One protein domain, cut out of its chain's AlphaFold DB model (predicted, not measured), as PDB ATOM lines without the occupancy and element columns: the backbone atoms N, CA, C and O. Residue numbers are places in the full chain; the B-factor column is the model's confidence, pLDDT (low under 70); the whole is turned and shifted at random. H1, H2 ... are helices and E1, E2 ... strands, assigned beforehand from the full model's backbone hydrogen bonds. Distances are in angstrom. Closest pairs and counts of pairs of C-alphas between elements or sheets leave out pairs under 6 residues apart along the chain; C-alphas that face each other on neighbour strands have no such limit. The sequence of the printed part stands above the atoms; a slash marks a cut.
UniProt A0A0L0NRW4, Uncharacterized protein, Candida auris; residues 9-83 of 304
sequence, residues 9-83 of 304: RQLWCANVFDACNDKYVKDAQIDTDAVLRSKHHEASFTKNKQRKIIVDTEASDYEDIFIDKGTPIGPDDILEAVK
ATOM      1  N   ARG A   9     -12.900 -26.744 -36.700       52.53
ATOM      2  CA  ARG A   9     -11.605 -26.045 -36.777       52.53
ATOM      3  C   ARG A   9     -11.610 -24.791 -37.661       52.53
ATOM      4  O   ARG A   9     -10.683 -24.001 -37.543       52.53
ATOM      5  N   GLN A  10     -12.593 -24.611 -38.544       58.28
ATOM      6  CA  GLN A  10     -12.669 -23.449 -39.443       58.28
ATOM      7  C   GLN A  10     -13.396 -22.242 -38.832       58.28
ATOM      8  O   GLN A  10     -13.205 -21.136 -39.321       58.28
ATOM      9  N   LEU A  11     -14.163 -22.426 -37.751       63.62
ATOM     10  CA  LEU A  11     -14.902 -21.340 -37.094       63.62
ATOM     11  C   LEU A  11     -14.108 -20.631 -35.983       63.62
ATOM     12  O   LEU A  11     -14.577 -19.635 -35.458       63.62
ATOM     13  N   TRP A  12     -12.890 -21.078 -35.646       57.88
ATOM     14  CA  TRP A  12     -12.072 -20.462 -34.580       57.88
ATOM     15  C   TRP A  12     -11.772 -18.972 -34.834       57.88
ATOM     16  O   TRP A  12     -11.669 -18.195 -33.892       57.88
ATOM     17  N   CYS A  13     -11.645 -18.573 -36.102       59.81
ATOM     18  CA  CYS A  13     -11.426 -17.181 -36.508       59.81
ATOM     19  C   CYS A  13     -12.715 -16.483 -36.984       59.81
ATOM     20  O   CYS A  13     -12.623 -15.453 -37.648       59.81
ATOM     21  N   ALA A  14     -13.894 -17.056 -36.724       70.75
ATOM     22  CA  ALA A  14     -15.165 -16.449 -37.101       70.75
ATOM     23  C   ALA A  14     -15.606 -15.417 -36.054       70.75
ATOM     24  O   ALA A  14     -15.550 -15.669 -34.849       70.75
ATOM     25  N   ASN A  15     -16.049 -14.257 -36.525       79.12
ATOM     26  CA  ASN A  15     -16.478 -13.137 -35.699       79.12
ATOM     27  C   ASN A  15     -18.009 -13.121 -35.573       79.12
ATOM     28  O   ASN A  15     -18.714 -13.176 -36.575       79.12
ATOM     29  N   VAL A  16     -18.550 -13.003 -34.359       80.31
ATOM     30  CA  VAL A  16     -20.009 -13.048 -34.145       80.31
ATOM     31  C   VAL A  16     -20.718 -11.893 -34.867       80.31
ATOM     32  O   VAL A  16     -21.778 -12.099 -35.446       80.31
ATOM     33  N   PHE A  17     -20.096 -10.710 -34.943       82.00
ATOM     34  CA  PHE A  17     -20.656  -9.569 -35.679       82.00
ATOM     35  C   PHE A  17     -20.767  -9.822 -37.191       82.00
ATOM     36  O   PHE A  17     -21.716  -9.367 -37.822       82.00
ATOM     37  N   ASP A  18     -19.842 -10.583 -37.780       82.38
ATOM     38  CA  ASP A  18     -19.904 -10.956 -39.196       82.38
ATOM     39  C   ASP A  18     -20.946 -12.066 -39.456       82.38
ATOM     40  O   ASP A  18     -21.496 -12.140 -40.554       82.38
ATOM     41  N   ALA A  19     -21.297 -12.861 -38.436       82.69
ATOM     42  CA  ALA A  19     -22.422 -13.803 -38.477       82.69
ATOM     43  C   ALA A  19     -23.780 -13.084 -38.518       82.69
ATOM     44  O   ALA A  19     -24.646 -13.458 -39.299       82.69
ATOM     45  N   CYS A  20     -23.941 -12.001 -37.749       80.56
ATOM     46  CA  CYS A  20     -25.141 -11.150 -37.783       80.56
ATOM     47  C   CYS A  20     -25.350 -10.411 -39.121       80.56
ATOM     48  O   CYS A  20     -26.375  -9.763 -39.299       80.56
ATOM     49  N   ASN A  21     -24.379 -10.481 -40.037       83.50
ATOM     50  CA  ASN A  21     -24.440  -9.929 -41.392       83.50
ATOM     51  C   ASN A  21     -24.458 -11.048 -42.463       83.50
ATOM     52  O   ASN A  21     -24.034 -10.815 -43.592       83.50
ATOM     53  N   ASP A  22     -24.850 -12.275 -42.090       79.44
ATOM     54  CA  ASP A  22     -24.931 -13.481 -42.937       79.44
ATOM     55  C   ASP A  22     -23.638 -13.875 -43.693       79.44
ATOM     56  O   ASP A  22     -23.648 -14.759 -44.550       79.44
ATOM     57  N   LYS A  23     -22.478 -13.293 -43.346       81.06
ATOM     58  CA  LYS A  23     -21.206 -13.496 -44.076       81.06
ATOM     59  C   LYS A  23     -20.614 -14.900 -43.927       81.06
ATOM     60  O   LYS A  23     -19.678 -15.254 -44.646       81.06
ATOM     61  N   TYR A  24     -21.116 -15.701 -42.988       81.88
ATOM     62  CA  TYR A  24     -20.729 -17.099 -42.824       81.88
ATOM     63  C   TYR A  24     -21.863 -18.012 -43.257       81.88
ATOM     64  O   TYR A  24     -22.978 -17.913 -42.752       81.88
ATOM     65  N   VAL A  25     -21.550 -18.952 -44.151       83.06
ATOM     66  CA  VAL A  25     -22.547 -19.800 -44.806       83.06
ATOM     67  C   VAL A  25     -22.106 -21.270 -44.768       83.06
ATOM     68  O   VAL A  25     -20.939 -21.594 -45.000       83.06
ATOM     69  N   LYS A  26     -23.028 -22.173 -44.420       81.56
ATOM     70  CA  LYS A  26     -22.855 -23.636 -44.424       81.56
ATOM     71  C   LYS A  26     -23.128 -24.202 -45.816       81.56
ATOM     72  O   LYS A  26     -24.061 -23.778 -46.490       81.56
ATOM     73  N   ASP A  27     -22.348 -25.219 -46.178       79.00
ATOM     74  CA  ASP A  27     -22.551 -26.099 -47.338       79.00
ATOM     75  C   ASP A  27     -22.611 -25.409 -48.725       79.00
ATOM     76  O   ASP A  27     -23.034 -26.026 -49.700       79.00
ATOM     77  N   ALA A  28     -22.109 -24.171 -48.830       83.25
ATOM     78  CA  ALA A  28     -21.966 -23.428 -50.084       83.25
ATOM     79  C   ALA A  28     -21.154 -24.203 -51.142       83.25
ATOM     80  O   ALA A  28     -20.087 -24.759 -50.847       83.25
ATOM     81  N   GLN A  29     -21.631 -24.204 -52.389       81.88
ATOM     82  CA  GLN A  29     -21.005 -24.881 -53.524       81.88
ATOM     83  C   GLN A  29     -20.454 -23.849 -54.508       81.88
ATOM     84  O   GLN A  29     -21.191 -23.027 -55.046       81.88
ATOM     85  N   ILE A  30     -19.147 -23.913 -54.749       84.69
ATOM     86  CA  ILE A  30     -18.401 -22.960 -55.577       84.69
ATOM     87  C   ILE A  30     -18.032 -23.623 -56.908       84.69
ATOM     88  O   ILE A  30     -17.435 -24.704 -56.895       84.69
ATOM     89  N   ASP A  31     -18.327 -22.970 -58.038       83.31
ATOM     90  CA  ASP A  31     -17.784 -23.365 -59.339       83.31
ATOM     91  C   ASP A  31     -16.278 -23.096 -59.346       83.31
ATOM     92  O   ASP A  31     -15.795 -21.959 -59.340       83.31
ATOM     93  N   THR A  32     -15.508 -24.179 -59.354       79.19
ATOM     94  CA  THR A  32     -14.053 -24.099 -59.347       79.19
ATOM     95  C   THR A  32     -13.499 -23.563 -60.656       79.19
ATOM     96  O   THR A  32     -12.391 -23.030 -60.665       79.19
ATOM     97  N   ASP A  33     -14.270 -23.672 -61.733       80.94
ATOM     98  CA  ASP A  33     -13.851 -23.298 -63.069       80.94
ATOM     99  C   ASP A  33     -14.224 -21.834 -63.344       80.94
ATOM    100  O   ASP A  33     -13.510 -21.163 -64.083       80.94
ATOM    101  N   ALA A  34     -15.260 -21.279 -62.699       79.00
ATOM    102  CA  ALA A  34     -15.474 -19.831 -62.577       79.00
ATOM    103  C   ALA A  34     -14.317 -19.162 -61.823       79.00
ATOM    104  O   ALA A  34     -13.675 -18.267 -62.371       79.00
ATOM    105  N   VAL A  35     -13.962 -19.657 -60.628       82.31
ATOM    106  CA  VAL A  35     -12.836 -19.109 -59.845       82.31
ATOM    107  C   VAL A  35     -11.532 -19.115 -60.651       82.31
ATOM    108  O   VAL A  35     -10.819 -18.118 -60.653       82.31
ATOM    109  N   LEU A  36     -11.232 -20.194 -61.385       80.06
ATOM    110  CA  LEU A  36     -10.024 -20.287 -62.220       80.06
ATOM    111  C   LEU A  36     -10.067 -19.442 -63.511       80.06
ATOM    112  O   LEU A  36      -9.014 -19.218 -64.108       80.06
ATOM    113  N   ARG A  37     -11.247 -18.980 -63.948       81.62
ATOM    114  CA  ARG A  37     -11.414 -18.017 -65.056       81.62
ATOM    115  C   ARG A  37     -11.367 -16.559 -64.585       81.62
ATOM    116  O   ARG A  37     -11.049 -15.682 -65.389       81.62
ATOM    117  N   SER A  38     -11.704 -16.310 -63.321       79.94
ATOM    118  CA  SER A  38     -11.722 -14.974 -62.721       79.94
ATOM    119  C   SER A  38     -10.336 -14.328 -62.648       79.94
ATOM    120  O   SER A  38      -9.301 -14.993 -62.727       79.94
ATOM    121  N   LYS A  39     -10.318 -13.007 -62.447       81.12
ATOM    122  CA  LYS A  39      -9.100 -12.249 -62.099       81.12
ATOM    123  C   LYS A  39      -9.082 -11.780 -60.642       81.12
ATOM    124  O   LYS A  39      -8.052 -11.291 -60.188       81.12
ATOM    125  N   HIS A  40     -10.206 -11.922 -59.940       78.75
ATOM    126  CA  HIS A  40     -10.464 -11.312 -58.636       78.75
ATOM    127  C   HIS A  40     -10.489 -12.332 -57.480       78.75
ATOM    128  O   HIS A  40     -10.515 -11.943 -56.313       78.75
ATOM    129  N   HIS A  41     -10.438 -13.639 -57.771       81.62
ATOM    130  CA  HIS A  41     -10.589 -14.697 -56.766       81.62
ATOM    131  C   HIS A  41      -9.433 -15.710 -56.836       81.62
ATOM    132  O   HIS A  41      -9.033 -16.154 -57.910       81.62
ATOM    133  N   GLU A  42      -8.875 -16.097 -55.682       80.56
ATOM    134  CA  GLU A  42      -7.676 -16.946 -55.600       80.56
ATOM    135  C   GLU A  42      -7.995 -18.344 -55.044       80.56
ATOM    136  O   GLU A  42      -8.398 -18.504 -53.889       80.56
ATOM    137  N   ALA A  43      -7.741 -19.393 -55.830       78.56
ATOM    138  CA  ALA A  43      -7.863 -20.788 -55.403       78.56
ATOM    139  C   ALA A  43      -6.549 -21.343 -54.810       78.56
ATOM    140  O   ALA A  43      -5.859 -22.157 -55.428       78.56
ATOM    141  N   SER A  44      -6.211 -20.944 -53.582       75.31
ATOM    142  CA  SER A  44      -5.010 -21.432 -52.884       75.31
ATOM    143  C   SER A  44      -5.187 -22.847 -52.287       75.31
ATOM    144  O   SER A  44      -6.296 -23.286 -51.963       75.31
ATOM    145  N   PHE A  45      -4.084 -23.578 -52.079       75.12
ATOM    146  CA  PHE A  45      -4.087 -24.884 -51.400       75.12
ATOM    147  C   PHE A  45      -3.311 -24.836 -50.081       75.12
ATOM    148  O   PHE A  45      -2.102 -24.617 -50.041       75.12
ATOM    149  N   THR A  46      -4.007 -25.112 -48.978       71.56
ATOM    150  CA  THR A  46      -3.404 -25.227 -47.645       71.56
ATOM    151  C   THR A  46      -2.573 -26.510 -47.552       71.56
ATOM    152  O   THR A  46      -2.951 -27.544 -48.104       71.56
ATOM    153  N   LYS A  47      -1.484 -26.485 -46.767       69.56
ATOM    154  CA  LYS A  47      -0.556 -27.619 -46.530       69.56
ATOM    155  C   LYS A  47      -1.246 -28.953 -46.171       69.56
ATOM    156  O   LYS A  47      -0.699 -30.016 -46.442       69.56
ATOM    157  N   ASN A  48      -2.466 -28.900 -45.635       68.12
ATOM    158  CA  ASN A  48      -3.311 -30.049 -45.285       68.12
ATOM    159  C   ASN A  48      -4.103 -30.647 -46.475       68.12
ATOM    160  O   ASN A  48      -5.036 -31.414 -46.250       68.12
ATOM    161  N   LYS A  49      -3.802 -30.263 -47.727       69.69
ATOM    162  CA  LYS A  49      -4.594 -30.542 -48.950       69.69
ATOM    163  C   LYS A  49      -6.014 -29.947 -48.965       69.69
ATOM    164  O   LYS A  49      -6.800 -30.256 -49.854       69.69
ATOM    165  N   GLN A  50      -6.342 -29.073 -48.016       69.75
ATOM    166  CA  GLN A  50      -7.603 -28.329 -48.002       69.75
ATOM    167  C   GLN A  50      -7.497 -27.134 -48.960       69.75
ATOM    168  O   GLN A  50      -6.565 -26.334 -48.848       69.75
ATOM    169  N   ARG A  51      -8.440 -27.007 -49.900       72.56
ATOM    170  CA  ARG A  51      -8.540 -25.837 -50.784       72.56
ATOM    171  C   ARG A  51      -9.027 -24.641 -49.952       72.56
ATOM    172  O   ARG A  51     -10.021 -24.769 -49.246       72.56
ATOM    173  N   LYS A  52      -8.321 -23.512 -50.014       79.19
ATOM    174  CA  LYS A  52      -8.731 -22.229 -49.428       79.19
ATOM    175  C   LYS A  52      -8.965 -21.272 -50.591       79.19
ATOM    176  O   LYS A  52      -8.009 -20.752 -51.162       79.19
ATOM    177  N   ILE A  53     -10.230 -21.070 -50.933       81.00
ATOM    178  CA  ILE A  53     -10.629 -20.072 -51.923       81.00
ATOM    179  C   ILE A  53     -10.721 -18.721 -51.204       81.00
ATOM    180  O   ILE A  53     -11.240 -18.650 -50.089       81.00
ATOM    181  N   ILE A  54     -10.159 -17.679 -51.807       82.19
ATOM    182  CA  ILE A  54     -10.296 -16.285 -51.384       82.19
ATOM    183  C   ILE A  54     -11.183 -15.614 -52.427       82.19
ATOM    184  O   ILE A  54     -10.845 -15.628 -53.608       82.19
ATOM    185  N   VAL A  55     -12.317 -15.075 -51.992       82.38
ATOM    186  CA  VAL A  55     -13.307 -14.440 -52.860       82.38
ATOM    187  C   VAL A  55     -13.411 -12.971 -52.453       82.38
ATOM    188  O   VAL A  55     -13.879 -12.684 -51.355       82.38
ATOM    189  N   ASP A  56     -12.936 -12.065 -53.307       83.25
ATOM    190  CA  ASP A  56     -13.249 -10.635 -53.230       83.25
ATOM    191  C   ASP A  56     -14.770 -10.401 -53.324       83.25
ATOM    192  O   ASP A  56     -15.420 -10.947 -54.213       83.25
ATOM    193  N   THR A  57     -15.338  -9.626 -52.399       82.88
ATOM    194  CA  THR A  57     -16.776  -9.313 -52.329       82.88
ATOM    195  C   THR A  57     -17.185  -8.090 -53.150       82.88
ATOM    196  O   THR A  57     -18.378  -7.854 -53.305       82.88
ATOM    197  N   GLU A  58     -16.234  -7.301 -53.656       84.12
ATOM    198  CA  GLU A  58     -16.510  -6.087 -54.446       84.12
ATOM    199  C   GLU A  58     -16.432  -6.334 -55.966       84.12
ATOM    200  O   GLU A  58     -16.754  -5.455 -56.768       84.12
ATOM    201  N   ALA A  59     -16.029  -7.538 -56.382       83.38
ATOM    202  CA  ALA A  59     -15.886  -7.910 -57.785       83.38
ATOM    203  C   ALA A  59     -17.234  -8.237 -58.455       83.38
ATOM    204  O   ALA A  59     -18.100  -8.895 -57.879       83.38
ATOM    205  N   SER A  60     -17.392  -7.836 -59.719       83.31
ATOM    206  CA  SER A  60     -18.622  -8.059 -60.494       83.31
ATOM    207  C   SER A  60     -18.939  -9.535 -60.762       83.31
ATOM    208  O   SER A  60     -20.095  -9.871 -60.988       83.31
ATOM    209  N   ASP A  61     -17.925 -10.401 -60.747       84.31
ATOM    210  CA  ASP A  61     -18.029 -11.852 -60.920       84.31
ATOM    211  C   ASP A  61     -18.333 -12.612 -59.610       84.31
ATOM    212  O   ASP A  61     -18.501 -13.828 -59.655       84.31
ATOM    213  N   TYR A  62     -18.501 -11.922 -58.468       83.69
ATOM    214  CA  TYR A  62     -18.800 -12.532 -57.157       83.69
ATOM    215  C   TYR A  62     -19.976 -13.523 -57.183       83.69
ATOM    216  O   TYR A  62     -19.894 -14.610 -56.616       83.69
ATOM    217  N   GLU A  63     -21.076 -13.149 -57.836       83.38
ATOM    218  CA  GLU A  63     -22.312 -13.939 -57.874       83.38
ATOM    219  C   GLU A  63     -22.176 -15.207 -58.738       83.38
ATOM    220  O   GLU A  63     -22.632 -16.278 -58.335       83.38
ATOM    221  N   ASP A  64     -21.469 -15.119 -59.871       83.06
ATOM    222  CA  ASP A  64     -21.293 -16.214 -60.844       83.06
ATOM    223  C   ASP A  64     -20.399 -17.364 -60.323       83.06
ATOM    224  O   ASP A  64     -20.269 -18.413 -60.959       83.06
ATOM    225  N   ILE A  65     -19.770 -17.184 -59.157       84.19
ATOM    226  CA  ILE A  65     -18.904 -18.167 -58.488       84.19
ATOM    227  C   ILE A  65     -19.712 -19.244 -57.757       84.19
ATOM    228  O   ILE A  65     -19.206 -20.348 -57.539       84.19
ATOM    229  N   PHE A  66     -20.943 -18.946 -57.341       84.50
ATOM    230  CA  PHE A  66     -21.723 -19.820 -56.466       84.50
ATOM    231  C   PHE A  66     -22.731 -20.656 -57.265       84.50
ATOM    232  O   PHE A  66     -23.733 -20.153 -57.760       84.50
ATOM    233  N   ILE A  67     -22.499 -21.971 -57.319       84.62
ATOM    234  CA  ILE A  67     -23.483 -22.958 -57.801       84.62
ATOM    235  C   ILE A  67     -24.655 -23.042 -56.811       84.62
ATOM    236  O   ILE A  67     -25.808 -23.205 -57.201       84.62
ATOM    237  N   ASP A  68     -24.342 -22.938 -55.519       83.94
ATOM    238  CA  ASP A  68     -25.294 -22.835 -54.419       83.94
ATOM    239  C   ASP A  68     -24.668 -21.933 -53.350       83.94
ATOM    240  O   ASP A  68     -23.540 -22.181 -52.911       83.94
ATOM    241  N   LYS A  69     -25.382 -20.886 -52.926       78.56
ATOM    242  CA  LYS A  69     -24.900 -19.990 -51.867       78.56
ATOM    243  C   LYS A  69     -24.827 -20.695 -50.511       78.56
ATOM    244  O   LYS A  69     -23.977 -20.329 -49.707       78.56
ATOM    245  N   GLY A  70     -25.640 -21.726 -50.272       84.31
ATOM    246  CA  GLY A  70     -25.722 -22.436 -48.996       84.31
ATOM    247  C   GLY A  70     -26.671 -21.783 -47.979       84.31
ATOM    248  O   GLY A  70     -27.473 -20.914 -48.309       84.31
ATOM    249  N   THR A  71     -26.611 -22.231 -46.721       85.44
ATOM    250  CA  THR A  71     -27.479 -21.746 -45.622       85.44
ATOM    251  C   THR A  71     -26.695 -20.876 -44.631       85.44
ATOM    252  O   THR A  71     -25.667 -21.353 -44.141       85.44
ATOM    253  N   PRO A  72     -27.131 -19.646 -44.290       86.06
ATOM    254  CA  PRO A  72     -26.398 -18.776 -43.365       86.06
ATOM    255  C   PRO A  72     -26.229 -19.399 -41.972       86.06
ATOM    256  O   PRO A  72     -27.017 -20.243 -41.534       86.06
ATOM    257  N   ILE A  73     -25.157 -19.010 -41.282       84.69
ATOM    258  CA  ILE A  73     -24.822 -19.473 -39.933       84.69
ATOM    259  C   ILE A  73     -25.214 -18.392 -38.929       84.69
ATOM    260  O   ILE A  73     -24.545 -17.365 -38.841       84.69
ATOM    261  N   GLY A  74     -26.253 -18.652 -38.132       85.06
ATOM    262  CA  GLY A  74     -26.676 -17.726 -37.081       85.06
ATOM    263  C   GLY A  74     -25.570 -17.472 -36.040       85.06
ATOM    264  O   GLY A  74     -24.718 -18.339 -35.817       85.06
ATOM    265  N   PRO A  75     -25.576 -16.314 -35.356       83.75
ATOM    266  CA  PRO A  75     -24.548 -15.967 -34.373       83.75
ATOM    267  C   PRO A  75     -24.425 -17.007 -33.247       83.75
ATOM    268  O   PRO A  75     -23.308 -17.311 -32.825       83.75
ATOM    269  N   ASP A  76     -25.534 -17.625 -32.833       82.12
ATOM    270  CA  ASP A  76     -25.557 -18.679 -31.812       82.12
ATOM    271  C   ASP A  76     -24.797 -19.947 -32.229       82.12
ATOM    272  O   ASP A  76     -24.068 -20.513 -31.417       82.12
ATOM    273  N   ASP A  77     -24.888 -20.373 -33.496       82.69
ATOM    274  CA  ASP A  77     -24.102 -21.498 -34.031       82.69
ATOM    275  C   ASP A  77     -22.592 -21.211 -33.928       82.69
ATOM    276  O   ASP A  77     -21.794 -22.111 -33.646       82.69
ATOM    277  N   ILE A  78     -22.184 -19.958 -34.167       81.38
ATOM    278  CA  ILE A  78     -20.775 -19.549 -34.088       81.38
ATOM    279  C   ILE A  78     -20.334 -19.438 -32.628       81.38
ATOM    280  O   ILE A  78     -19.272 -19.953 -32.282       81.38
ATOM    281  N   LEU A  79     -21.163 -18.879 -31.744       78.44
ATOM    282  CA  LEU A  79     -20.927 -18.880 -30.298       78.44
ATOM    283  C   LEU A  79     -20.813 -20.310 -29.733       78.44
ATOM    284  O   LEU A  79     -19.922 -20.574 -28.925       78.44
ATOM    285  N   GLU A  80     -21.638 -21.262 -30.188       78.31
ATOM    286  CA  GLU A  80     -21.592 -22.667 -29.749       78.31
ATOM    287  C   GLU A  80     -20.372 -23.429 -30.299       78.31
ATOM    288  O   GLU A  80     -19.887 -24.365 -29.647       78.31
ATOM    289  N   ALA A  81     -19.870 -23.034 -31.475       74.31
ATOM    290  CA  ALA A  81     -18.693 -23.615 -32.121       74.31
ATOM    291  C   ALA A  81     -17.364 -23.037 -31.604       74.31
ATOM    292  O   ALA A  81     -16.404 -23.790 -31.431       74.31
ATOM    293  N   VAL A  82     -17.308 -21.726 -31.347       74.19
ATOM    294  CA  VAL A  82     -16.143 -21.027 -30.778       74.19
ATOM    295  C   VAL A  82     -16.045 -21.274 -29.273       74.19
ATOM    296  O   VAL A  82     -14.935 -21.427 -28.766       74.19
ATOM    297  N   LYS A  83     -17.188 -21.327 -28.563       69.19
ATOM    298  CA  LYS A  83     -17.309 -21.497 -27.099       69.19
ATOM    299  C   LYS A  83     -16.197 -20.758 -26.342       69.19
ATOM    300  O   LYS A  83     -15.340 -21.403 -25.731       69.19
TER     301      LYS A  83
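This is residues 9 to 83 of the 304 residues of an uncharacterized protein of Candida auris (UniProt A0A0L0NRW4). Two small lobes are joined by two stretches of chain, residues 20 to 31 and 69 to 74, that run side by side between them. One lobe has H1 packed on H3; the other has the hairpin E1 and E2, with H2 beside E1, and the short strand E3. The printed part has 75 residues, in the order H1, H2, E1, E2, E3, H3; its class is mixed, helices and strands, with 31 residues in named elements, under half. The sheet, order E1 - E2, is antiparallel. The whole is only just compact, close to loose, with a radius of gyration of the C-alphas of 13.4 A and spans of 38 by 29 by 18 A.

H1, residues 16 to 19, touches H3, residues 75 to 82; their closest C-alphas are those of Ala 19 and Pro 75, 5.1 A apart. Residues 25 to 26 pair with residues 71 to 72, antiparallel. Residues 29 to 30 pair with E3, residues 66 to 68, antiparallel; E3 pairs with no named strand. H2, residues 32 to 37, is near E3. The closest C-alphas of H2 and E1, residues 41 to 45, are those of Val 35 and His 41, 5.8 A apart. E1 forms an antiparallel hairpin with E2, residues 51 to 55, at 163 degrees; N 42 and O 54 are 2.9 A apart, within hydrogen-bond range. Every O i to N i+4 pair is within range in H2 and H3; H1 is too short for one.

H1 begins at C-alpha 16, (-20.009, -13.048, -34.145). H2 measures 8.7 A, E1 13.2 A and E2 12.5 A from first to last C-alpha. H3 measures 10.4 A and ends at C-alpha 82, (-16.143, -21.027, -30.778).

The C-alphas of Arg 37 and Lys 83, the two farthest apart, are 38.6 A apart. The printed part has no cut; the link from H1 to H2 is long. pLDDT is under 70 at residues 9 to 13, 47 to 50 and 83.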